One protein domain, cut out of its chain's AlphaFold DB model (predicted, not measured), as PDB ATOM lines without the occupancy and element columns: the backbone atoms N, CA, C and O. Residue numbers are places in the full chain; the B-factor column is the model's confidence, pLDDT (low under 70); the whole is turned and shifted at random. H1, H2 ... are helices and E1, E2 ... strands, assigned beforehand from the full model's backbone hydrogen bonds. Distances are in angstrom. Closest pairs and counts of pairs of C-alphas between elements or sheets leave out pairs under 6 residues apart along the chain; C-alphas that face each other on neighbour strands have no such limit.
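Overview. This is residues 65 to 167 of the 241 residues of an uncharacterized protein of viral metagenome (UniProt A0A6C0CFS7). A strongly twisted four-stranded sheet, E3 E2 E5 E6, and a smaller sheet, E4 E1 E7, lie partly face to face. H1 is at one end of the longest axis, and part of the long link of residues 121 to 144 is at the other. The 103 printed residues hold seven named strands and one named helix, in the order E1 to E6, H1, E7, with under half of the residues in named elements; the class is mixed. The large sheet is antiparallel, the small one mixed. The whole is compact, radius of gyration of the C-alphas 13.3 A, spanning 40 by 31 by 23 A.

Arrangement. E2, residues 77 to 82, forms a hairpin with edge strand E3, residues 94 to 100; N 79 and O 98 are 2.8 A apart. E5, residues 115 to 120, is antiparallel to E2, with N 78 and O 119 at 2.7 A. E5 and E6, residues 145 to 148, form a hairpin with no N and O within hydrogen-bond range. E1, residues 65 to 70, is antiparallel to E4, residues 105 to 111, with N 67 and O 108 at 2.8 A. E1 is parallel to E7, residues 164 to 166, with N 165 and O 68 at 2.8 A. H1, residues 149 to 159, is on this sheet at a height over the sheet of 9.3 A; 6 of its 7 O i to N i+4 pairs are within range.

Along the chain. E1 begins at C-alpha 65, (276.133, 170.991, 326.050); E7 ends at C-alpha 166, (270.194, 183.331, 317.464). E4 measures 19.1 A, E5 17.1 A, H1 15.5 A.

Size, cuts and confidence. The C-alphas farthest apart, of Glu 125 and Gln 158, are 40.9 A apart. The printed part has no cut. Links E2 to E3 and E5 to E6 are long. Residues 85 to 92 and 136 to 167 have pLDDT under 70.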
ATOM      1  N   LYS A  65     277.283 170.211 325.583       83.62
ATOM      2  CA  LYS A  65     276.133 170.991 326.050       83.62
ATOM      3  C   LYS A  65     275.067 171.069 324.948       83.62
ATOM      4  O   LYS A  65     275.389 170.994 323.762       83.62
ATOM      5  N   ASN A  66     273.799 171.186 325.342       85.38
ATOM      6  CA  ASN A  66     272.683 171.396 324.415       85.38
ATOM      7  C   ASN A  66     272.553 172.892 324.114       85.38
ATOM      8  O   ASN A  66     272.533 173.690 325.048       85.38
ATOM      9  N   PHE A  67     272.410 173.245 322.843       83.75
ATOM     10  CA  PHE A  67     272.211 174.604 322.351       83.75
ATOM     11  C   PHE A  67     270.941 174.645 321.526       83.75
ATOM     12  O   PHE A  67     270.732 173.778 320.679       83.75
ATOM     13  N   GLN A  68     270.105 175.646 321.767       86.38
ATOM     14  CA  GLN A  68     268.966 175.928 320.906       86.38
ATOM     15  C   GLN A  68     269.434 176.916 319.843       86.38
ATOM     16  O   GLN A  68     269.931 177.986 320.179       86.38
ATOM     17  N   ILE A  69     269.332 176.535 318.576       86.38
ATOM     18  CA  ILE A  69     269.611 177.406 317.440       86.38
ATOM     19  C   ILE A  69     268.277 177.884 316.893       86.38
ATOM     20  O   ILE A  69     267.477 177.059 316.457       86.38
ATOM     21  N   HIS A  70     268.060 179.195 316.912       87.38
ATOM     22  CA  HIS A  70     266.911 179.835 316.281       87.38
ATOM     23  C   HIS A  70     267.318 180.379 314.912       87.38
ATOM     24  O   HIS A  70     268.263 181.171 314.819       87.38
ATOM     25  N   ASN A  71     266.605 179.969 313.862       88.62
ATOM     26  CA  ASN A  71     266.738 180.534 312.522       88.62
ATOM     27  C   ASN A  71     265.605 181.540 312.256       88.62
ATOM     28  O   ASN A  71     264.525 181.123 311.845       88.62
ATOM     29  N   PRO A  72     265.831 182.855 312.427       84.00
ATOM     30  CA  PRO A  72     264.829 183.877 312.131       84.00
ATOM     31  C   PRO A  72     264.735 184.229 310.634       84.00
ATOM     32  O   PRO A  72     264.045 185.183 310.280       84.00
ATOM     33  N   THR A  73     265.459 183.537 309.748       83.50
ATOM     34  CA  THR A  73     265.550 183.908 308.327       83.50
ATOM     35  C   THR A  73     264.511 183.214 307.455       83.50
ATOM     36  O   THR A  73     263.880 182.248 307.880       83.50
ATOM     37  N   GLN A  74     264.381 183.697 306.212       86.44
ATOM     38  CA  GLN A  74     263.579 183.087 305.142       86.44
ATOM     39  C   GLN A  74     264.292 181.939 304.409       86.44
ATOM     40  O   GLN A  74     263.715 181.347 303.498       86.44
ATOM     41  N   HIS A  75     265.519 181.606 304.811       85.69
ATOM     42  CA  HIS A  75     266.355 180.616 304.143       85.69
ATOM     43  C   HIS A  75     266.551 179.383 305.015       85.69
ATOM     44  O   HIS A  75     266.532 179.445 306.249       85.69
ATOM     45  N   ILE A  76     266.737 178.234 304.366       89.12
ATOM     46  CA  ILE A  76     267.140 177.013 305.062       89.12
ATOM     47  C   ILE A  76     268.629 177.140 305.352       89.12
ATOM     48  O   ILE A  76     269.430 177.283 304.433       89.12
ATOM     49  N   MET A  77     269.002 177.062 306.625       88.38
ATOM     50  CA  MET A  77     270.390 177.221 307.048       88.38
ATOM     51  C   MET A  77     271.032 175.855 307.275       88.38
ATOM     52  O   MET A  77     270.489 175.001 307.972       88.38
ATOM     53  N   LEU A  78     272.215 175.652 306.718       90.19
ATOM     54  CA  LEU A  78     273.091 174.527 307.009       90.19
ATOM     55  C   LEU A  78     274.070 174.936 308.109       90.19
ATOM     56  O   LEU A  78     274.730 175.971 308.018       90.19
ATOM     57  N   ILE A  79     274.164 174.124 309.154       89.62
ATOM     58  CA  ILE A  79     275.064 174.337 310.284       89.62
ATOM     59  C   ILE A  79     276.273 173.437 310.118       89.62
ATOM     60  O   ILE A  79     276.149 172.216 309.982       89.62
ATOM     61  N   PHE A  80     277.445 174.045 310.204       88.31
ATOM     62  CA  PHE A  80     278.721 173.356 310.190       88.31
ATOM     63  C   PHE A  80     279.479 173.624 311.475       88.31
ATOM     64  O   PHE A  80     279.258 174.629 312.150       88.31
ATOM     65  N   TRP A  81     280.407 172.733 311.797       87.75
ATOM     66  CA  TRP A  81     281.273 172.874 312.955       87.75
ATOM     67  C   TRP A  81     282.732 172.594 312.602       87.75
ATOM     68  O   TRP A  81     283.029 171.822 311.690       87.75
ATOM     69  N   SER A  82     283.649 173.207 313.345       84.75
ATOM     70  CA  SER A  82     285.078 172.912 313.279       84.75
ATOM     71  C   SER A  82     285.677 172.745 314.673       84.75
ATOM     72  O   SER A  82     285.249 173.375 315.644       84.75
ATOM     73  N   ASN A  83     286.689 171.879 314.753       77.44
ATOM     74  CA  ASN A  83     287.509 171.647 315.944       77.44
ATOM     75  C   ASN A  83     288.694 172.615 316.060       77.44
ATOM     76  O   ASN A  83     289.320 172.684 317.121       77.44
ATOM     77  N   LYS A  84     289.059 173.300 314.970       70.44
ATOM     78  CA  LYS A  84     290.210 174.203 314.951       70.44
ATOM     79  C   LYS A  84     289.773 175.583 315.450       70.44
ATOM     80  O   LYS A  84     288.763 176.123 315.013       70.44
ATOM     81  N   LEU A  85     290.539 176.132 316.393       57.31
ATOM     82  CA  LEU A  85     290.313 177.464 316.967       57.31
ATOM     83  C   LEU A  85     290.775 178.598 316.036       57.31
ATOM     84  O   LEU A  85     290.295 179.716 316.184       57.31
ATOM     85  N   ASP A  86     291.664 178.316 315.079       52.69
ATOM     86  CA  ASP A  86     292.257 179.328 314.204       52.69
ATOM     87  C   ASP A  86     291.657 179.301 312.795       52.69
ATOM     88  O   ASP A  86     291.965 178.433 311.983       52.69
ATOM     89  N   VAL A  87     290.849 180.320 312.492       51.69
ATOM     90  CA  VAL A  87     290.315 180.606 311.143       51.69
ATOM     91  C   VAL A  87     291.345 181.273 310.232       51.69
ATOM     92  O   VAL A  87     291.143 181.385 309.029       51.69
ATOM     93  N   ARG A  88     292.482 181.711 310.783       50.31
ATOM     94  CA  ARG A  88     293.498 182.441 310.012       50.31
ATOM     95  C   ARG A  88     294.301 181.564 309.055       50.31
ATOM     96  O   ARG A  88     294.969 182.104 308.182       50.31
ATOM     97  N   THR A  89     294.245 180.245 309.201       53.03
ATOM     98  CA  THR A  89     294.786 179.319 308.206       53.03
ATOM     99  C   THR A  89     293.668 178.901 307.261       53.03
ATOM    100  O   THR A  89     292.657 178.366 307.716       53.03
ATOM    101  N   GLU A  90     293.883 179.098 305.961       55.84
ATOM    102  CA  GLU A  90     292.986 178.788 304.831       55.84
ATOM    103  C   GLU A  90     292.528 177.304 304.755       55.84
ATOM    104  O   GLU A  90     291.762 176.930 303.878       55.84
ATOM    105  N   GLU A  91     292.938 176.461 305.709       60.19
ATOM    106  CA  GLU A  91     292.674 175.018 305.810       60.19
ATOM    107  C   GLU A  91     291.759 174.653 307.001       60.19
ATOM    108  O   GLU A  91     291.957 173.651 307.715       60.19
ATOM    109  N   SER A  92     290.780 175.505 307.297       64.81
ATOM    110  CA  SER A  92     289.770 175.183 308.307       64.81
ATOM    111  C   SER A  92     288.780 174.170 307.735       64.81
ATOM    112  O   SER A  92     287.930 174.505 306.920       64.81
ATOM    113  N   GLU A  93     288.896 172.915 308.172       80.00
ATOM    114  CA  GLU A  93     287.939 171.863 307.836       80.00
ATOM    115  C   GLU A  93     286.643 172.087 308.620       80.00
ATOM    116  O   GLU A  93     286.625 171.998 309.857       80.00
ATOM    117  N   TYR A  94     285.565 172.375 307.898       84.00
ATOM    118  CA  TYR A  94     284.217 172.433 308.444       84.00
ATOM    119  C   TYR A  94     283.477 171.140 308.116       84.00
ATOM    120  O   TYR A  94     283.599 170.579 307.027       84.00
ATOM    121  N   ARG A  95     282.723 170.649 309.093       88.25
ATOM    122  CA  ARG A  95     281.956 169.408 309.001       88.25
ATOM    123  C   ARG A  95     280.482 169.716 309.111       88.25
ATOM    124  O   ARG A  95     280.079 170.446 310.019       88.25
ATOM    125  N   PHE A  96     279.688 169.158 308.208       90.06
ATOM    126  CA  PHE A  96     278.241 169.321 308.252       90.06
ATOM    127  C   PHE A  96     277.663 168.716 309.532       90.06
ATOM    128  O   PHE A  96     278.065 167.628 309.956       90.06
ATOM    129  N   LEU A  97     276.734 169.430 310.163       90.38
ATOM    130  CA  LEU A  97     276.081 168.994 311.393       90.38
ATOM    131  C   LEU A  97     274.581 168.802 311.224       90.38
ATOM    132  O   LEU A  97     274.046 167.775 311.630       90.38
ATOM    133  N   ALA A  98     273.892 169.824 310.728       92.88
ATOM    134  CA  ALA A  98     272.439 169.835 310.714       92.88
ATOM    135  C   ALA A  98     271.894 170.873 309.745       92.88
ATOM    136  O   ALA A  98     272.542 171.877 309.457       92.88
ATOM    137  N   THR A  99     270.656 170.659 309.318       92.19
ATOM    138  CA  THR A  99     269.841 171.672 308.654       92.19
ATOM    139  C   THR A  99     268.890 172.307 309.665       92.19
ATOM    140  O   THR A  99     268.349 171.639 310.551       92.19
ATOM    141  N   VAL A 100     268.694 173.615 309.554       91.81
ATOM    142  CA  VAL A 100     267.738 174.380 310.355       91.81
ATOM    143  C   VAL A 100     266.719 174.985 309.393       91.81
ATOM    144  O   VAL A 100     267.088 175.828 308.566       91.81
ATOM    145  N   PRO A 101     265.450 174.546 309.449       93.69
ATOM    146  CA  PRO A 101     264.404 175.081 308.592       93.69
ATOM    147  C   PRO A 101     264.160 176.573 308.821       93.69
ATOM    148  O   PRO A 101     264.595 177.162 309.811       93.69
ATOM    149  N   VAL A 102     263.426 177.164 307.888       91.50
ATOM    150  CA  VAL A 102     262.975 178.556 307.924       91.50
ATOM    151  C   VAL A 102     262.125 178.810 309.179       91.50
ATOM    152  O   VAL A 102     261.225 178.019 309.465       91.50
ATOM    153  N   TYR A 103     262.388 179.900 309.910       89.19
ATOM    154  CA  TYR A 103     261.651 180.292 311.127       89.19
ATOM    155  C   TYR A 103     261.538 179.195 312.202       89.19
ATOM    156  O   TYR A 103     260.560 179.153 312.952       89.19
ATOM    157  N   ALA A 104     262.516 178.291 312.268       90.81
ATOM    158  CA  ALA A 104     262.476 177.125 313.141       90.81
ATOM    159  C   ALA A 104     263.593 177.124 314.189       90.81
ATOM    160  O   ALA A 104     264.656 177.726 314.014       90.81
ATOM    161  N   ASP A 105     263.333 176.367 315.254       89.94
ATOM    162  CA  ASP A 105     264.285 176.089 316.319       89.94
ATOM    163  C   ASP A 105     264.804 174.661 316.202       89.94
ATOM    164  O   ASP A 105     264.024 173.707 316.136       89.94
ATOM    165  N   THR A 106     266.122 174.504 316.274       90.50
ATOM    166  CA  THR A 106     266.771 173.193 316.319       90.50
ATOM    167  C   THR A 106     267.670 173.105 317.541       90.50
ATOM    168  O   THR A 106     268.478 173.991 317.802       90.50
ATOM    169  N   ILE A 107     267.561 172.010 318.299       89.50
ATOM    170  CA  ILE A 107     268.448 171.749 319.435       89.50
ATOM    171  C   ILE A 107     269.615 170.888 318.965       89.50
ATOM    172  O   ILE A 107     269.419 169.763 318.510       89.50
ATOM    173  N   LEU A 108     270.834 171.393 319.125       88.75
ATOM    174  CA  LEU A 108     272.070 170.712 318.746       88.75
ATOM    175  C   LEU A 108     272.997 170.553 319.953       88.75
ATOM    176  O   LEU A 108     272.926 171.304 320.924       88.75
ATOM    177  N   ARG A 109     273.869 169.542 319.912       86.44
ATOM    178  CA  ARG A 109     274.805 169.235 321.001       86.44
ATOM    179  C   ARG A 109     276.227 169.556 320.575       86.44
ATOM    180  O   ARG A 109     276.735 168.938 319.645       86.44
ATOM    181  N   PHE A 110     276.879 170.474 321.281       82.06
ATOM    182  CA  PHE A 110     278.224 170.935 320.946       82.06
ATOM    183  C   PHE A 110     279.164 170.884 322.141       82.06
ATOM    184  O   PHE A 110     278.757 171.082 323.286       82.06
ATOM    185  N   SER A 111     280.448 170.675 321.857       82.38
ATOM    186  CA  SER A 111     281.504 170.988 322.811       82.38
ATOM    187  C   SER A 111     281.741 172.494 322.811       82.38
ATOM    188  O   SER A 111     281.662 173.151 321.774       82.38
ATOM    189  N   ILE A 112     282.138 173.027 323.963       74.12
ATOM    190  CA  ILE A 112     282.517 174.435 324.154       74.12
ATOM    191  C   ILE A 112     283.679 174.892 323.249       74.12
ATOM    192  O   ILE A 112     283.962 176.081 323.137       74.12
ATOM    193  N   ARG A 113     284.395 173.936 322.650       74.62
ATOM    194  CA  ARG A 113     285.567 174.151 321.792       74.62
ATOM    195  C   ARG A 113     285.205 174.262 320.323       74.62
ATOM    196  O   ARG A 113     286.040 174.693 319.535       74.62
ATOM    197  N   HIS A 114     284.007 173.809 319.966       79.94
ATOM    198  CA  HIS A 114     283.563 173.876 318.594       79.94
ATOM    199  C   HIS A 114     283.339 175.335 318.221       79.94
ATOM    200  O   HIS A 114     282.865 176.153 319.011       79.94
ATOM    201  N   LYS A 115     283.703 175.640 316.991       79.19
ATOM    202  CA  LYS A 115     283.280 176.840 316.294       79.19
ATOM    203  C   LYS A 115     282.212 176.412 315.307       79.19
ATOM    204  O   LYS A 115     282.378 175.358 314.690       79.19
ATOM    205  N   PHE A 116     281.130 177.166 315.186       81.31
ATOM    206  CA  PHE A 116     280.087 176.854 314.216       81.31
ATOM    207  C   PHE A 116     279.938 177.987 313.216       81.31
ATOM    208  O   PHE A 116     280.201 179.146 313.528       81.31
ATOM    209  N   ILE A 117     279.516 177.611 312.018       82.19
ATOM    210  CA  ILE A 117     279.102 178.541 310.979       82.19
ATOM    211  C   ILE A 117     277.739 178.100 310.465       82.19
ATOM    212  O   ILE A 117     277.464 176.902 310.359       82.19
ATOM    213  N   ALA A 118     276.881 179.069 310.176       85.62
ATOM    214  CA  ALA A 118     275.628 178.842 309.474       85.62
ATOM    215  C   ALA A 118     275.786 179.356 308.040       85.62
ATOM    216  O   ALA A 118     276.344 180.432 307.844       85.62
ATOM    217  N   ILE A 119     275.333 178.598 307.047       84.56
ATOM    218  CA  ILE A 119     275.373 178.990 305.633       84.56
ATOM    219  C   ILE A 119     274.027 178.603 304.998       84.56
ATOM    220  O   ILE A 119     273.602 177.465 305.192       84.56
ATOM    221  N   PRO A 120     273.336 179.491 304.264       87.00
ATOM    222  CA  PRO A 120     272.130 179.149 303.522       87.00
ATOM    223  C   PRO A 120     272.377 178.008 302.534       87.00
ATOM    224  O   PRO A 120     273.453 177.905 301.940       87.00
ATOM    225  N   ILE A 121     271.375 177.158 302.333       87.88
ATOM    226  CA  ILE A 121     271.458 176.038 301.389       87.88
ATOM    227  C   ILE A 121     271.715 176.515 299.950       87.88
ATOM    228  O   ILE A 121     272.343 175.804 299.174       87.88
ATOM    229  N   GLU A 122     271.282 177.731 299.615       84.19
ATOM    230  CA  GLU A 122     271.413 178.351 298.294       84.19
ATOM    231  C   GLU A 122     272.863 178.696 297.915       84.19
ATOM    232  O   GLU A 122     273.141 178.928 296.741       84.19
ATOM    233  N   GLU A 123     273.793 178.718 298.875       82.81
ATOM    234  CA  GLU A 123     275.231 178.899 298.604       82.81
ATOM    235  C   GLU A 123     275.903 177.621 298.071       82.81
ATOM    236  O   GLU A 123     277.072 177.645 297.674       82.81
ATOM    237  N   PHE A 124     275.189 176.491 298.060       81.06
ATOM    238  CA  PHE A 124     275.717 175.201 297.635       81.06
ATOM    239  C   PHE A 124     275.078 174.755 296.321       81.06
ATOM    240  O   PHE A 124     273.864 174.597 296.228       81.06
ATOM    241  N   GLU A 125     275.909 174.458 295.319       78.50
ATOM    242  CA  GLU A 125     275.459 173.760 294.105       78.50
ATOM    243  C   GLU A 125     274.993 172.336 294.441       78.50
ATOM    244  O   GLU A 125     273.961 171.868 293.961       78.50
ATOM    245  N   THR A 126     275.746 171.663 295.315       83.25
ATOM    246  CA  THR A 126     275.425 170.346 295.862       83.25
ATOM    247  C   THR A 126     275.515 170.412 297.385       83.25
ATOM    248  O   THR A 126     276.626 170.385 297.927       83.25
ATOM    249  N   PRO A 127     274.385 170.562 298.097       84.00
ATOM    250  CA  PRO A 127     274.408 170.659 299.545       84.00
ATOM    251  C   PRO A 127     274.817 169.317 300.170       84.00
ATOM    252  O   PRO A 127     274.403 168.258 299.684       84.00
ATOM    253  N   PRO A 128     275.600 169.344 301.260       86.06
ATOM    254  CA  PRO A 128     275.952 168.136 301.988       86.06
ATOM    255  C   PRO A 128     274.694 167.468 302.537       86.06
ATOM    256  O   PRO A 128     273.789 168.129 303.057       86.06
ATOM    257  N   THR A 129     274.642 166.147 302.420       84.00
ATOM    258  CA  THR A 129     273.498 165.342 302.885       84.00
ATOM    259  C   THR A 129     273.890 164.482 304.083       84.00
ATOM    260  O   THR A 129     273.043 164.150 304.917       84.00
ATOM    261  N   GLU A 130     275.175 164.143 304.208       86.31
ATOM    262  CA  GLU A 130     275.665 163.232 305.236       86.31
ATOM    263  C   GLU A 130     276.288 163.966 306.424       86.31
ATOM    264  O   GLU A 130     277.067 164.910 306.292       86.31
ATOM    265  N   LEU A 131     275.977 163.492 307.632       81.50
ATOM    266  CA  LEU A 131     276.547 164.035 308.859       81.50
ATOM    267  C   LEU A 131     278.079 163.910 308.850       81.50
ATOM    268  O   LEU A 131     278.621 162.823 308.666       81.50
ATOM    269  N   ASN A 132     278.770 165.001 309.177       80.00
ATOM    270  CA  ASN A 132     280.227 165.151 309.134       80.00
ATOM    271  C   ASN A 132     280.860 165.137 307.741       80.00
ATOM    272  O   ASN A 132     282.088 165.039 307.654       80.00
ATOM    273  N   GLU A 133     280.067 165.282 306.682       83.69
ATOM    274  CA  GLU A 133     280.599 165.546 305.353       83.69
ATOM    275  C   GLU A 133     281.489 166.793 305.402       83.69
ATOM    276  O   GLU A 133     281.136 167.826 305.988       83.69
ATOM    277  N   LEU A 134     282.703 166.631 304.884       79.25
ATOM    278  CA  LEU A 134     283.753 167.625 304.990       79.25
ATOM    279  C   LEU A 134     283.671 168.544 303.785       79.25
ATOM    280  O   LEU A 134     283.851 168.112 302.649       79.25
ATOM    281  N   ILE A 135     283.436 169.821 304.045       75.19
ATOM    282  CA  ILE A 135     283.438 170.838 303.002       75.19
ATOM    283  C   ILE A 135     284.824 171.479 302.938       75.19
ATOM    284  O   ILE A 135     285.257 172.167 303.862       75.19
ATOM    285  N   GLN A 136     285.528 171.224 301.833       62.72
ATOM    286  CA  GLN A 136     286.758 171.925 301.447       62.72
ATOM    287  C   GLN A 136     286.409 173.135 300.575       62.72
ATOM    288  O   GLN A 136     286.908 173.274 299.462       62.72
ATOM    289  N   THR A 137     285.471 173.974 300.997       56.78
ATOM    290  CA  THR A 137     285.147 175.157 300.202       56.78
ATOM    291  C   THR A 137     286.005 176.334 300.652       56.78
ATOM    292  O   THR A 137     286.067 176.621 301.851       56.78
ATOM    293  N   PRO A 138     286.631 177.080 299.718       48.75
ATOM    294  CA  PRO A 138     286.923 178.475 299.982       48.75
ATOM    295  C   PRO A 138     285.551 179.127 300.129       48.75
ATOM    296  O   PRO A 138     284.879 179.391 299.133       48.75
ATOM    297  N   ILE A 139     285.078 179.256 301.372       54.47
ATOM    298  CA  ILE A 139     283.818 179.929 301.695       54.47
ATOM    299  C   ILE A 139     283.876 181.245 300.927       54.47
ATOM    300  O   ILE A 139     284.793 182.036 301.162       54.47
ATOM    301  N   ARG A 140     282.999 181.436 299.933       47.94
ATOM    302  CA  ARG A 140     282.977 182.627 299.077       47.94
ATOM    303  C   ARG A 140     282.563 183.831 299.923       47.94
ATOM    304  O   ARG A 140     281.459 184.312 299.796       47.94
ATOM    305  N   GLN A 141     283.436 184.294 300.813       49.84
ATOM    306  CA  GLN A 141     283.340 185.495 301.650       49.84
ATOM    307  C   GLN A 141     282.076 185.675 302.518       49.84
ATOM    308  O   GLN A 141     282.063 186.576 303.351       49.84
ATOM    309  N   THR A 142     281.055 184.826 302.423       49.25
ATOM    310  CA  THR A 142     279.810 184.933 303.183       49.25
ATOM    311  C   THR A 142     279.810 183.928 304.330       49.25
ATOM    312  O   THR A 142     279.140 182.902 304.315       49.25
ATOM    313  N   ILE A 143     280.601 184.211 305.368       54.53
ATOM    314  CA  ILE A 143     280.345 183.598 306.677       54.53
ATOM    315  C   ILE A 143     279.164 184.370 307.284       54.53
ATOM    316  O   ILE A 143     279.326 185.522 307.673       54.53
ATOM    317  N   PHE A 144     277.970 183.765 307.306       53.94
ATOM    318  CA  PHE A 144     276.721 184.436 307.722       53.94
ATOM    319  C   PHE A 144     276.612 184.622 309.224       53.94
ATOM    320  O   PHE A 144     275.931 185.523 309.699       53.94
ATOM    321  N   HIS A 145     277.255 183.727 309.963       56.16
ATOM    322  CA  HIS A 145     277.339 183.790 311.405       56.16
ATOM    323  C   HIS A 145     278.608 183.070 311.819       56.16
ATOM    324  O   HIS A 145     278.731 181.864 311.602       56.16
ATOM    325  N   ASP A 146     279.557 183.818 312.367       57.25
ATOM    326  CA  ASP A 146     280.776 183.282 312.953       57.25
ATOM    327  C   ASP A 146     280.730 183.529 314.457       57.25
ATOM    328  O   ASP A 146     280.896 184.663 314.906       57.25
ATOM    329  N   GLN A 147     280.491 182.478 315.239       60.16
ATOM    330  CA  GLN A 147     280.580 182.589 316.687       60.16
ATOM    331  C   GLN A 147     281.329 181.419 317.305       60.16
ATOM    332  O   GLN A 147     281.120 180.237 317.001       60.16
ATOM    333  N   HIS A 148     282.188 181.762 318.260       56.06
ATOM    334  CA  HIS A 148     282.746 180.785 319.170       56.06
ATOM    335  C   HIS A 148     281.689 180.387 320.196       56.06
ATOM    336  O   HIS A 148     281.143 181.222 320.915       56.06
ATOM    337  N   VAL A 149     281.467 179.078 320.341       58.69
ATOM    338  CA  VAL A 149     280.548 178.535 321.354       58.69
ATOM    339  C   VAL A 149     280.942 178.997 322.761       58.69
ATOM    340  O   VAL A 149     280.078 179.210 323.603       58.69
ATOM    341  N   LYS A 150     282.239 179.211 323.017       56.44
ATOM    342  CA  LYS A 150     282.737 179.752 324.284       56.44
ATOM    343  C   LYS A 150     282.147 181.131 324.616       56.44
ATOM    344  O   LYS A 150     281.729 181.326 325.748       56.44
ATOM    345  N   GLU A 151     282.080 182.044 323.649       61.59
ATOM    346  CA  GLU A 151     281.554 183.403 323.853       61.59
ATOM    347  C   GLU A 151     280.047 183.375 324.119       61.59
ATOM    348  O   GLU A 151     279.555 184.033 325.033       61.59
ATOM    349  N   VAL A 152     279.330 182.523 323.380       60.47
ATOM    350  CA  VAL A 152     277.903 182.257 323.599       60.47
ATOM    351  C   VAL A 152     277.678 181.725 325.018       60.47
ATOM    352  O   VAL A 152     276.861 182.260 325.759       60.47
ATOM    353  N   ILE A 153     278.419 180.696 325.435       58.31
ATOM    354  CA  ILE A 153     278.288 180.120 326.783       58.31
ATOM    355  C   ILE A 153     278.599 181.154 327.864       58.31
ATOM    356  O   ILE A 153     277.842 181.244 328.824       58.31
ATOM    357  N   GLU A 154     279.689 181.913 327.734       59.50
ATOM    358  CA  GLU A 154     280.082 182.920 328.729       59.50
ATOM    359  C   GLU A 154     279.013 184.006 328.894       59.50
ATOM    360  O   GLU A 154     278.777 184.459 330.015       59.50
ATOM    361  N   PHE A 155     278.325 184.380 327.811       59.81
ATOM    362  CA  PHE A 155     277.175 185.281 327.866       59.81
ATOM    363  C   PHE A 155     275.996 184.660 328.634       59.81
ATOM    364  O   PHE A 155     275.442 185.289 329.536       59.81
ATOM    365  N   PHE A 156     275.637 183.407 328.343       59.66
ATOM    366  CA  PHE A 156     274.478 182.752 328.969       59.66
ATOM    367  C   PHE A 156     274.708 182.295 330.415       59.66
ATOM    368  O   PHE A 156     273.777 182.306 331.221       59.66
ATOM    369  N   GLU A 157     275.939 181.944 330.794       61.38
ATOM    370  CA  GLU A 157     276.286 181.637 332.189       61.38
ATOM    371  C   GLU A 157     276.127 182.869 333.103       61.38
ATOM    372  O   GLU A 157     275.879 182.712 334.298       61.38
ATOM    373  N   GLN A 158     276.187 184.086 332.550       63.03
ATOM    374  CA  GLN A 158     275.908 185.327 333.284       63.03
ATOM    375  C   GLN A 158     274.408 185.617 333.416       63.03
ATOM    376  O   GLN A 158     273.987 186.176 334.429       63.03
ATOM    377  N   THR A 159     273.595 185.242 332.424       60.03
ATOM    378  CA  THR A 159     272.146 185.508 332.415       60.03
ATOM    379  C   THR A 159     271.312 184.384 333.035       60.03
ATOM    380  O   THR A 159     270.146 184.599 333.355       60.03
ATOM    381  N   ASN A 160     271.909 183.210 333.279       59.03
ATOM    382  CA  ASN A 160     271.246 182.021 333.832       59.03
ATOM    383  C   ASN A 160     270.105 181.485 332.936       59.03
ATOM    384  O   ASN A 160     269.216 180.762 333.394       59.03
ATOM    385  N   GLU A 161     270.133 181.841 331.652       67.12
ATOM    386  CA  GLU A 161     269.192 181.392 330.629       67.12
ATOM    387  C   GLU A 161     269.752 180.190 329.855       67.12
ATOM    388  O   GLU A 161     270.941 179.864 329.913       67.12
ATOM    389  N   ARG A 162     268.887 179.483 329.118       60.50
ATOM    390  CA  ARG A 162     269.344 178.408 328.226       60.50
ATOM    391  C   ARG A 162     270.187 179.019 327.104       60.50
ATOM    392  O   ARG A 162     269.780 180.051 326.579       60.50
ATOM    393  N   PRO A 163     271.300 178.383 326.691       62.97
ATOM    394  CA  PRO A 163     272.130 178.921 325.627       62.97
ATOM    395  C   PRO A 163     271.365 178.889 324.300       62.97
ATOM    396  O   PRO A 163     271.208 177.836 323.671       62.97
ATOM    397  N   LEU A 164     270.853 180.058 323.921       62.62
ATOM    398  CA  LEU A 164     270.118 180.307 322.692       62.62
ATOM    399  C   LEU A 164     271.059 180.997 321.707       62.62
ATOM    400  O   LEU A 164     271.395 182.168 321.852       62.62
ATOM    401  N   VAL A 165     271.486 180.272 320.684       66.50
ATOM    402  CA  VAL A 165     272.177 180.878 319.551       66.50
ATOM    403  C   VAL A 165     271.111 181.400 318.608       66.50
ATOM    404  O   VAL A 165     270.396 180.623 317.975       66.50
ATOM    405  N   ILE A 166     271.008 182.717 318.503       62.09
ATOM    406  CA  ILE A 166     270.194 183.331 317.464       62.09
ATOM    407  C   ILE A 166     271.102 183.595 316.270       62.09
ATOM    408  O   ILE A 166     272.122 184.272 316.416       62.09
ATOM    409  N   ILE A 167     270.724 183.088 315.096       64.31
ATOM    410  CA  ILE A 167     271.349 183.464 313.821       64.31
ATOM    411  C   ILE A 167     270.845 184.878 313.472       64.31
ATOM    412  O   ILE A 167     270.001 185.073 312.600       64.31
TER     413      ILE A 167